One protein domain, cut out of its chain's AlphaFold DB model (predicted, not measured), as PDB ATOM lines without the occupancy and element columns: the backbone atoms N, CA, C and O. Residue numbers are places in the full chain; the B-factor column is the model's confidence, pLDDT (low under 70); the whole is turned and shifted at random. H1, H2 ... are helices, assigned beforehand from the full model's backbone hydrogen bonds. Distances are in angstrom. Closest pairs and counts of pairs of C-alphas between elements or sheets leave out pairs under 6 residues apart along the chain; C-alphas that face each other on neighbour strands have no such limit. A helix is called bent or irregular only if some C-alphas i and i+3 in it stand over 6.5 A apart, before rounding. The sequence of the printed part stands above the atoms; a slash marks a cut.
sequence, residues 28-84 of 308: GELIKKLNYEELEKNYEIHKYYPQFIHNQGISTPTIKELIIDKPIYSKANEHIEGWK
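Overview. This is residues 28 to 84 of the 308 residues of an uncharacterized protein of Hyphopichia burtonii NRRL Y-1933 (UniProt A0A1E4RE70). Two small groups of short helices, H1 with H2 and H3 with H4, stand at the two ends of a long bare link, residues 44 to 59, in a wide open U with an empty middle and no shared core. The printed part has 57 residues with four named helices, in the order H1, H2, H3, H4, and no named strand; its class is all helix. It is extended, with a radius of gyration of the C-alphas of 18.0 A and spans of 44 by 33 by 20 A.

Arrangement. H1, residues 28 to 33, is joined by a tight link of 2 residues to H2, residues 36 to 43, yet the two are apart. A long link of 16 residues leads from H2 to H3, residues 60 to 67, and these two are apart as well. A tight link of 3 residues joins H3 to H4, residues 71 to 81. H3 and H4 are close but not clearly touching: their closest C-alphas, those of Ile 67 and Tyr 73, are 7.1 A apart. They run opposite ways at a steep tilt of 63 degrees. H1 is apart from H3 and H4, and H2 is apart from H4. Every O i to N i+4 pair is within hydrogen-bond range in H1, H2 and H3, against 5 of 7 in H4.

Along the chain. H1 begins at C-alpha 28, (43.658, 38.102, 24.641). H2 measures 10.3 A from first to last C-alpha and H3 10.7 A. H4, the longest helix, measures 15.1 A and ends at C-alpha 81, (27.785, 14.464, 29.474). It is irregular, but only just: C-alphas 76 and 79 are 6.7 A apart.

Size, cuts and confidence. The two C-alphas farthest apart, those of Asn 42 and Lys 84, are 46.9 A apart. The printed part has no cut. Residues 48 to 54 stand free, and their pLDDT is under 70, as is that of residues 82 to 84; the mean of the printed part is 78.6.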
ATOM      1  N   GLY A  28      43.942  39.313  25.411       75.75
ATOM      2  CA  GLY A  28      43.658  38.102  24.641       75.75
ATOM      3  C   GLY A  28      43.630  38.293  23.117       75.75
ATOM      4  O   GLY A  28      44.009  37.378  22.388       75.75
ATOM      5  N   GLU A  29      43.211  39.452  22.611       79.06
ATOM      6  CA  GLU A  29      43.283  39.779  21.180       79.06
ATOM      7  C   GLU A  29      44.706  40.110  20.744       79.06
ATOM      8  O   GLU A  29      45.116  39.710  19.653       79.06
ATOM      9  N   LEU A  30      45.472  40.773  21.614       83.44
ATOM     10  CA  LEU A  30      46.883  41.059  21.373       83.44
ATOM     11  C   LEU A  30      47.673  39.751  21.211       83.44
ATOM     12  O   LEU A  30      48.375  39.570  20.221       83.44
ATOM     13  N   ILE A  31      47.467  38.789  22.120       80.31
ATOM     14  CA  ILE A  31      48.113  37.464  22.083       80.31
ATOM     15  C   ILE A  31      47.757  36.678  20.810       80.31
ATOM     16  O   ILE A  31      48.588  35.933  20.287       80.31
ATOM     17  N   LYS A  32      46.537  36.844  20.282       82.12
ATOM     18  CA  LYS A  32      46.099  36.177  19.044       82.12
ATOM     19  C   LYS A  32      46.710  36.782  17.779       82.12
ATOM     20  O   LYS A  32      46.857  36.064  16.797       82.12
ATOM     21  N   LYS A  33      47.030  38.080  17.792       85.81
ATOM     22  CA  LYS A  33      47.592  38.806  16.639       85.81
ATOM     23  C   LYS A  33      49.126  38.822  16.609       85.81
ATOM     24  O   LYS A  33      49.690  39.281  15.621       85.81
ATOM     25  N   LEU A  34      49.803  38.342  17.655       86.00
ATOM     26  CA  LEU A  34      51.265  38.270  17.684       86.00
ATOM     27  C   LEU A  34      51.802  37.301  16.620       86.00
ATOM     28  O   LEU A  34      51.363  36.154  16.523       86.00
ATOM     29  N   ASN A  35      52.793  37.760  15.853       90.00
ATOM     30  CA  ASN A  35      53.503  36.934  14.886       90.00
ATOM     31  C   ASN A  35      54.581  36.103  15.599       90.00
ATOM     32  O   ASN A  35      55.683  36.574  15.883       90.00
ATOM     33  N   TYR A  36      54.250  34.848  15.899       80.19
ATOM     34  CA  TYR A  36      55.147  33.934  16.603       80.19
ATOM     35  C   TYR A  36      56.440  33.629  15.828       80.19
ATOM     36  O   TYR A  36      57.442  33.310  16.457       80.19
ATOM     37  N   GLU A  37      56.448  33.752  14.494       82.38
ATOM     38  CA  GLU A  37      57.646  33.500  13.676       82.38
ATOM     39  C   GLU A  37      58.691  34.616  13.825       82.38
ATOM     40  O   GLU A  37      59.887  34.345  13.928       82.38
ATOM     41  N   GLU A  38      58.251  35.876  13.909       89.81
ATOM     42  CA  GLU A  38      59.142  37.015  14.169       89.81
ATOM     43  C   GLU A  38      59.687  37.000  15.598       89.81
ATOM     44  O   GLU A  38      60.858  37.318  15.819       89.81
ATOM     45  N   LEU A  39      58.859  36.603  16.570       86.19
ATOM     46  CA  LEU A  39      59.285  36.472  17.962       86.19
ATOM     47  C   LEU A  39      60.343  35.375  18.137       86.19
ATOM     48  O   LEU A  39      61.320  35.582  18.855       86.19
ATOM     49  N   GLU A  40      60.182  34.242  17.454       86.56
ATOM     50  CA  GLU A  40      61.153  33.146  17.484       86.56
ATOM     51  C   GLU A  40      62.489  33.560  16.847       86.56
ATOM     52  O   GLU A  40      63.549  33.286  17.409       86.56
ATOM     53  N   LYS A  41      62.451  34.297  15.727       92.56
ATOM     54  CA  LYS A  41      63.656  34.758  15.020       92.56
ATOM     55  C   LYS A  41      64.432  35.847  15.771       92.56
ATOM     56  O   LYS A  41      65.657  35.843  15.731       92.56
ATOM     57  N   ASN A  42      63.736  36.786  16.414       94.62
ATOM     58  CA  ASN A  42      64.369  37.958  17.030       94.62
ATOM     59  C   ASN A  42      64.731  37.757  18.508       94.62
ATOM     60  O   ASN A  42      65.636  38.429  18.998       94.62
ATOM     61  N   TYR A  43      64.022  36.875  19.220       88.69
ATOM     62  CA  TYR A  43      64.159  36.717  20.674       88.69
ATOM     63  C   TYR A  43      64.468  35.283  21.121       88.69
ATOM     64  O   TYR A  43      64.494  35.035  22.323       88.69
ATOM     65  N   GLU A  44      64.664  34.339  20.190       83.56
ATOM     66  CA  GLU A  44      64.913  32.915  20.488       83.56
ATOM     67  C   GLU A  44      63.820  32.278  21.375       83.56
ATOM     68  O   GLU A  44      64.041  31.313  22.110       83.56
ATOM     69  N   ILE A  45      62.596  32.818  21.312       83.06
ATOM     70  CA  ILE A  45      61.443  32.271  22.029       83.06
ATOM     71  C   ILE A  45      60.875  31.122  21.199       83.06
ATOM     72  O   ILE A  45      60.040  31.316  20.317       83.06
ATOM     73  N   HIS A  46      61.330  29.908  21.490       73.88
ATOM     74  CA  HIS A  46      60.815  28.705  20.848       73.88
ATOM     75  C   HIS A  46      59.410  28.353  21.343       73.88
ATOM     76  O   HIS A  46      59.089  28.472  22.531       73.88
ATOM     77  N   LYS A  47      58.571  27.844  20.434       78.12
ATOM     78  CA  LYS A  47      57.261  27.284  20.789       78.12
ATOM     79  C   LYS A  47      57.461  26.114  21.754       78.12
ATOM     80  O   LYS A  47      57.928  25.045  21.362       78.12
ATOM     81  N   TYR A  48      57.082  26.297  23.019       67.81
ATOM     82  CA  TYR A  48      57.035  25.195  23.974       67.81
ATOM     83  C   TYR A  48      55.873  24.277  23.598       67.81
ATOM     84  O   TYR A  48      54.721  24.536  23.941       67.81
ATOM     85  N   TYR A  49      56.170  23.204  22.870       62.09
ATOM     86  CA  TYR A  49      55.268  22.068  22.770       62.09
ATOM     87  C   TYR A  49      55.500  21.218  24.015       62.09
ATOM     88  O   TYR A  49      56.582  20.637  24.137       62.09
ATOM     89  N   PRO A  50      54.536  21.126  24.950       67.62
ATOM     90  CA  PRO A  50      54.643  20.167  26.029       67.62
ATOM     91  C   PRO A  50      54.757  18.798  25.367       67.62
ATOM     92  O   PRO A  50      53.809  18.319  24.741       67.62
ATOM     93  N   GLN A  51      55.935  18.184  25.439       54.22
ATOM     94  CA  GLN A  51      56.063  16.795  25.044       54.22
ATOM     95  C   GLN A  51      55.164  16.025  26.000       54.22
ATOM     96  O   GLN A  51      55.370  16.054  27.214       54.22
ATOM     97  N   PHE A  52      54.116  15.400  25.466       60.34
ATOM     98  CA  PHE A  52      53.292  14.506  26.258       60.34
ATOM     99  C   PHE A  52      54.222  13.431  26.808       60.34
ATOM    100  O   PHE A  52      54.730  12.597  26.059       60.34
ATOM    101  N   ILE A  53      54.490  13.490  28.114       58.25
ATOM    102  CA  ILE A  53      55.249  12.461  28.811       58.25
ATOM    103  C   ILE A  53      54.369  11.216  28.765       58.25
ATOM    104  O   ILE A  53      53.472  11.022  29.586       58.25
ATOM    105  N   HIS A  54      54.569  10.394  27.738       57.75
ATOM    106  CA  HIS A  54      53.988   9.070  27.689       57.75
ATOM    107  C   HIS A  54      54.657   8.260  28.793       57.75
ATOM    108  O   HIS A  54      55.809   7.843  28.667       57.75
ATOM    109  N   ASN A  55      53.940   8.059  29.896       72.19
ATOM    110  CA  ASN A  55      54.359   7.133  30.935       72.19
ATOM    111  C   ASN A  55      54.451   5.738  30.308       72.19
ATOM    112  O   ASN A  55      53.438   5.072  30.129       72.19
ATOM    113  N   GLN A  56      55.661   5.286  29.962       76.88
ATOM    114  CA  GLN A  56      55.868   3.994  29.292       76.88
ATOM    115  C   GLN A  56      55.333   2.807  30.112       76.88
ATOM    116  O   GLN A  56      55.042   1.753  29.555       76.88
ATOM    117  N   GLY A  57      55.183   2.982  31.430       84.81
ATOM    118  CA  GLY A  57      54.666   1.962  32.341       84.81
ATOM    119  C   GLY A  57      53.153   1.979  32.572       84.81
ATOM    120  O   GLY A  57      52.648   1.038  33.175       84.81
ATOM    121  N   ILE A  58      52.415   3.011  32.142       80.94
ATOM    122  CA  ILE A  58      50.979   3.120  32.436       80.94
ATOM    123  C   ILE A  58      50.225   3.506  31.169       80.94
ATOM    124  O   ILE A  58      50.452   4.562  30.584       80.94
ATOM    125  N   SER A  59      49.299   2.642  30.754       82.19
ATOM    126  CA  SER A  59      48.489   2.894  29.568       82.19
ATOM    127  C   SER A  59      47.567   4.103  29.768       82.19
ATOM    128  O   SER A  59      47.033   4.332  30.855       82.19
ATOM    129  N   THR A  60      47.348   4.873  28.702       77.06
ATOM    130  CA  THR A  60      46.444   6.032  28.670       77.06
ATOM    131  C   THR A  60      45.041   5.764  29.235       77.06
ATOM    132  O   THR A  60      44.553   6.629  29.964       77.06
ATOM    133  N   PRO A  61      44.372   4.617  28.975       84.62
ATOM    134  CA  PRO A  61      43.077   4.336  29.597       84.62
ATOM    135  C   PRO A  61      43.178   4.156  31.118       84.62
ATOM    136  O   PRO A  61      42.340   4.687  31.835       84.62
ATOM    137  N   THR A  62      44.241   3.526  31.623       82.19
ATOM    138  CA  THR A  62      44.456   3.360  33.073       82.19
ATOM    139  C   THR A  62      44.710   4.700  33.769       82.19
ATOM    140  O   THR A  62      44.176   4.956  34.842       82.19
ATOM    141  N   ILE A  63      45.484   5.601  33.149       81.25
ATOM    142  CA  ILE A  63      45.675   6.966  33.674       81.25
ATOM    143  C   ILE A  63      44.338   7.708  33.707       81.25
ATOM    144  O   ILE A  63      44.060   8.405  34.679       81.25
ATOM    145  N   LYS A  64      43.508   7.542  32.668       80.38
ATOM    146  CA  LYS A  64      42.185   8.169  32.575       80.38
ATOM    147  C   LYS A  64      41.257   7.719  33.706       80.38
ATOM    148  O   LYS A  64      40.569   8.564  34.263       80.38
ATOM    149  N   GLU A  65      41.274   6.436  34.065       87.62
ATOM    150  CA  GLU A  65      40.525   5.899  35.211       87.62
ATOM    151  C   GLU A  65      41.015   6.500  36.538       87.62
ATOM    152  O   GLU A  65      40.207   6.956  37.336       87.62
ATOM    153  N   LEU A  66      42.332   6.608  36.742       87.69
ATOM    154  CA  LEU A  66      42.918   7.140  37.984       87.69
ATOM    155  C   LEU A  66      42.687   8.644  38.209       87.69
ATOM    156  O   LEU A  66      42.804   9.127  39.336       87.69
ATOM    157  N   ILE A  67      42.439   9.414  37.147       84.69
ATOM    158  CA  ILE A  67      42.229  10.870  37.232       84.69
ATOM    159  C   ILE A  67      40.758  11.275  37.143       84.69
ATOM    160  O   ILE A  67      40.472  12.456  37.340       84.69
ATOM    161  N   ILE A  68      39.850  10.339  36.845       82.31
ATOM    162  CA  ILE A  68      38.439  10.650  36.588       82.31
ATOM    163  C   ILE A  68      37.763  11.283  37.811       82.31
ATOM    164  O   ILE A  68      36.982  12.218  37.663       82.31
ATOM    165  N   ASP A  69      38.179  10.866  39.010       82.00
ATOM    166  CA  ASP A  69      37.617  11.319  40.288       82.00
ATOM    167  C   ASP A  69      38.169  12.674  40.754       82.00
ATOM    168  O   ASP A  69      37.739  13.229  41.768       82.00
ATOM    169  N   LYS A  70      39.145  13.249  40.041       88.94
ATOM    170  CA  LYS A  70      39.694  14.555  40.410       88.94
ATOM    171  C   LYS A  70      38.726  15.667  39.978       88.94
ATOM    172  O   LYS A  70      38.306  15.702  38.820       88.94
ATOM    173  N   PRO A  71      38.453  16.667  40.838       81.94
ATOM    174  CA  PRO A  71      37.409  17.673  40.600       81.94
ATOM    175  C   PRO A  71      37.645  18.532  39.348       81.94
ATOM    176  O   PRO A  71      36.693  19.006  38.732       81.94
ATOM    177  N   ILE A  72      38.905  18.705  38.937       80.50
ATOM    178  CA  ILE A  72      39.278  19.428  37.711       80.50
ATOM    179  C   ILE A  72      38.782  18.679  36.463       80.50
ATOM    180  O   ILE A  72      38.294  19.308  35.527       80.50
ATOM    181  N   TYR A  73      38.863  17.344  36.458       76.81
ATOM    182  CA  TYR A  73      38.426  16.516  35.331       76.81
ATOM    183  C   TYR A  73      36.920  16.259  35.348       76.81
ATOM    184  O   TYR A  73      36.320  16.205  34.280       76.81
ATOM    185  N   SER A  74      36.293  16.198  36.529       79.38
ATOM    186  CA  SER A  74      34.829  16.175  36.654       79.38
ATOM    187  C   SER A  74      34.202  17.414  36.001       79.38
ATOM    188  O   SER A  74      33.412  17.279  35.072       79.38
ATOM    189  N   LYS A  75      34.649  18.624  36.377       83.62
ATOM    190  CA  LYS A  75      34.167  19.884  35.775       83.62
ATOM    191  C   LYS A  75      34.471  19.984  34.280       83.62
ATOM    192  O   LYS A  75      33.675  20.514  33.512       83.62
ATOM    193  N   ALA A  76      35.618  19.460  33.847       75.50
ATOM    194  CA  ALA A  76      35.965  19.416  32.433       75.50
ATOM    195  C   ALA A  76      35.141  18.388  31.644       75.50
ATOM    196  O   ALA A  76      35.057  18.533  30.437       75.50
ATOM    197  N   ASN A  77      34.517  17.385  32.266       77.69
ATOM    198  CA  ASN A  77      33.687  16.396  31.568       77.69
ATOM    199  C   ASN A  77      32.186  16.730  31.591       77.69
ATOM    200  O   ASN A  77      31.454  16.206  30.754       77.69
ATOM    201  N   GLU A  78      31.730  17.641  32.457       80.38
ATOM    202  CA  GLU A  78      30.324  18.085  32.526       80.38
ATOM    203  C   GLU A  78      29.783  18.572  31.165       80.38
ATOM    204  O   GLU A  78      28.645  18.282  30.797       80.38
ATOM    205  N   HIS A  79      30.613  19.234  30.348       72.06
ATOM    206  CA  HIS A  79      30.209  19.682  29.006       72.06
ATOM    207  C   HIS A  79      30.063  18.539  27.981       72.06
ATOM    208  O   HIS A  79      29.446  18.731  26.933       72.06
ATOM    209  N   ILE A  80      30.623  17.358  28.266       72.12
ATOM    210  CA  ILE A  80      30.569  16.170  27.402       72.12
ATOM    211  C   ILE A  80      29.360  15.300  27.764       72.12
ATOM    212  O   ILE A  80      28.736  14.734  26.867       72.12
ATOM    213  N   GLU A  81      28.965  15.235  29.040       71.75
ATOM    214  CA  GLU A  81      27.785  14.464  29.474       71.75
ATOM    215  C   GLU A  81      26.470  15.000  28.877       71.75
ATOM    216  O   GLU A  81      25.549  14.233  28.595       71.75
ATOM    217  N   GLY A  82      26.407  16.301  28.573       68.44
ATOM    218  CA  GLY A  82      25.315  16.914  27.809       68.44
ATOM    219  C   GLY A  82      25.474  16.838  26.284       68.44
ATOM    220  O   GLY A  82      24.516  17.086  25.542       68.44
ATOM    221  N   TRP A  83      26.661  16.474  25.786       63.97
ATOM    222  CA  TRP A  83      26.958  16.386  24.359       63.97
ATOM    223  C   TRP A  83      26.394  15.079  23.791       63.97
ATOM    224  O   TRP A  83      27.104  14.128  23.465       63.97
ATOM    225  N   LYS A  84      25.072  15.038  23.591       67.44
ATOM    226  CA  LYS A  84      24.459  14.061  22.684       67.44
ATOM    227  C   LYS A  84      25.106  14.254  21.317       67.44
ATOM    228  O   LYS A  84      24.922  15.303  20.705       67.44
TER     229      LYS A  84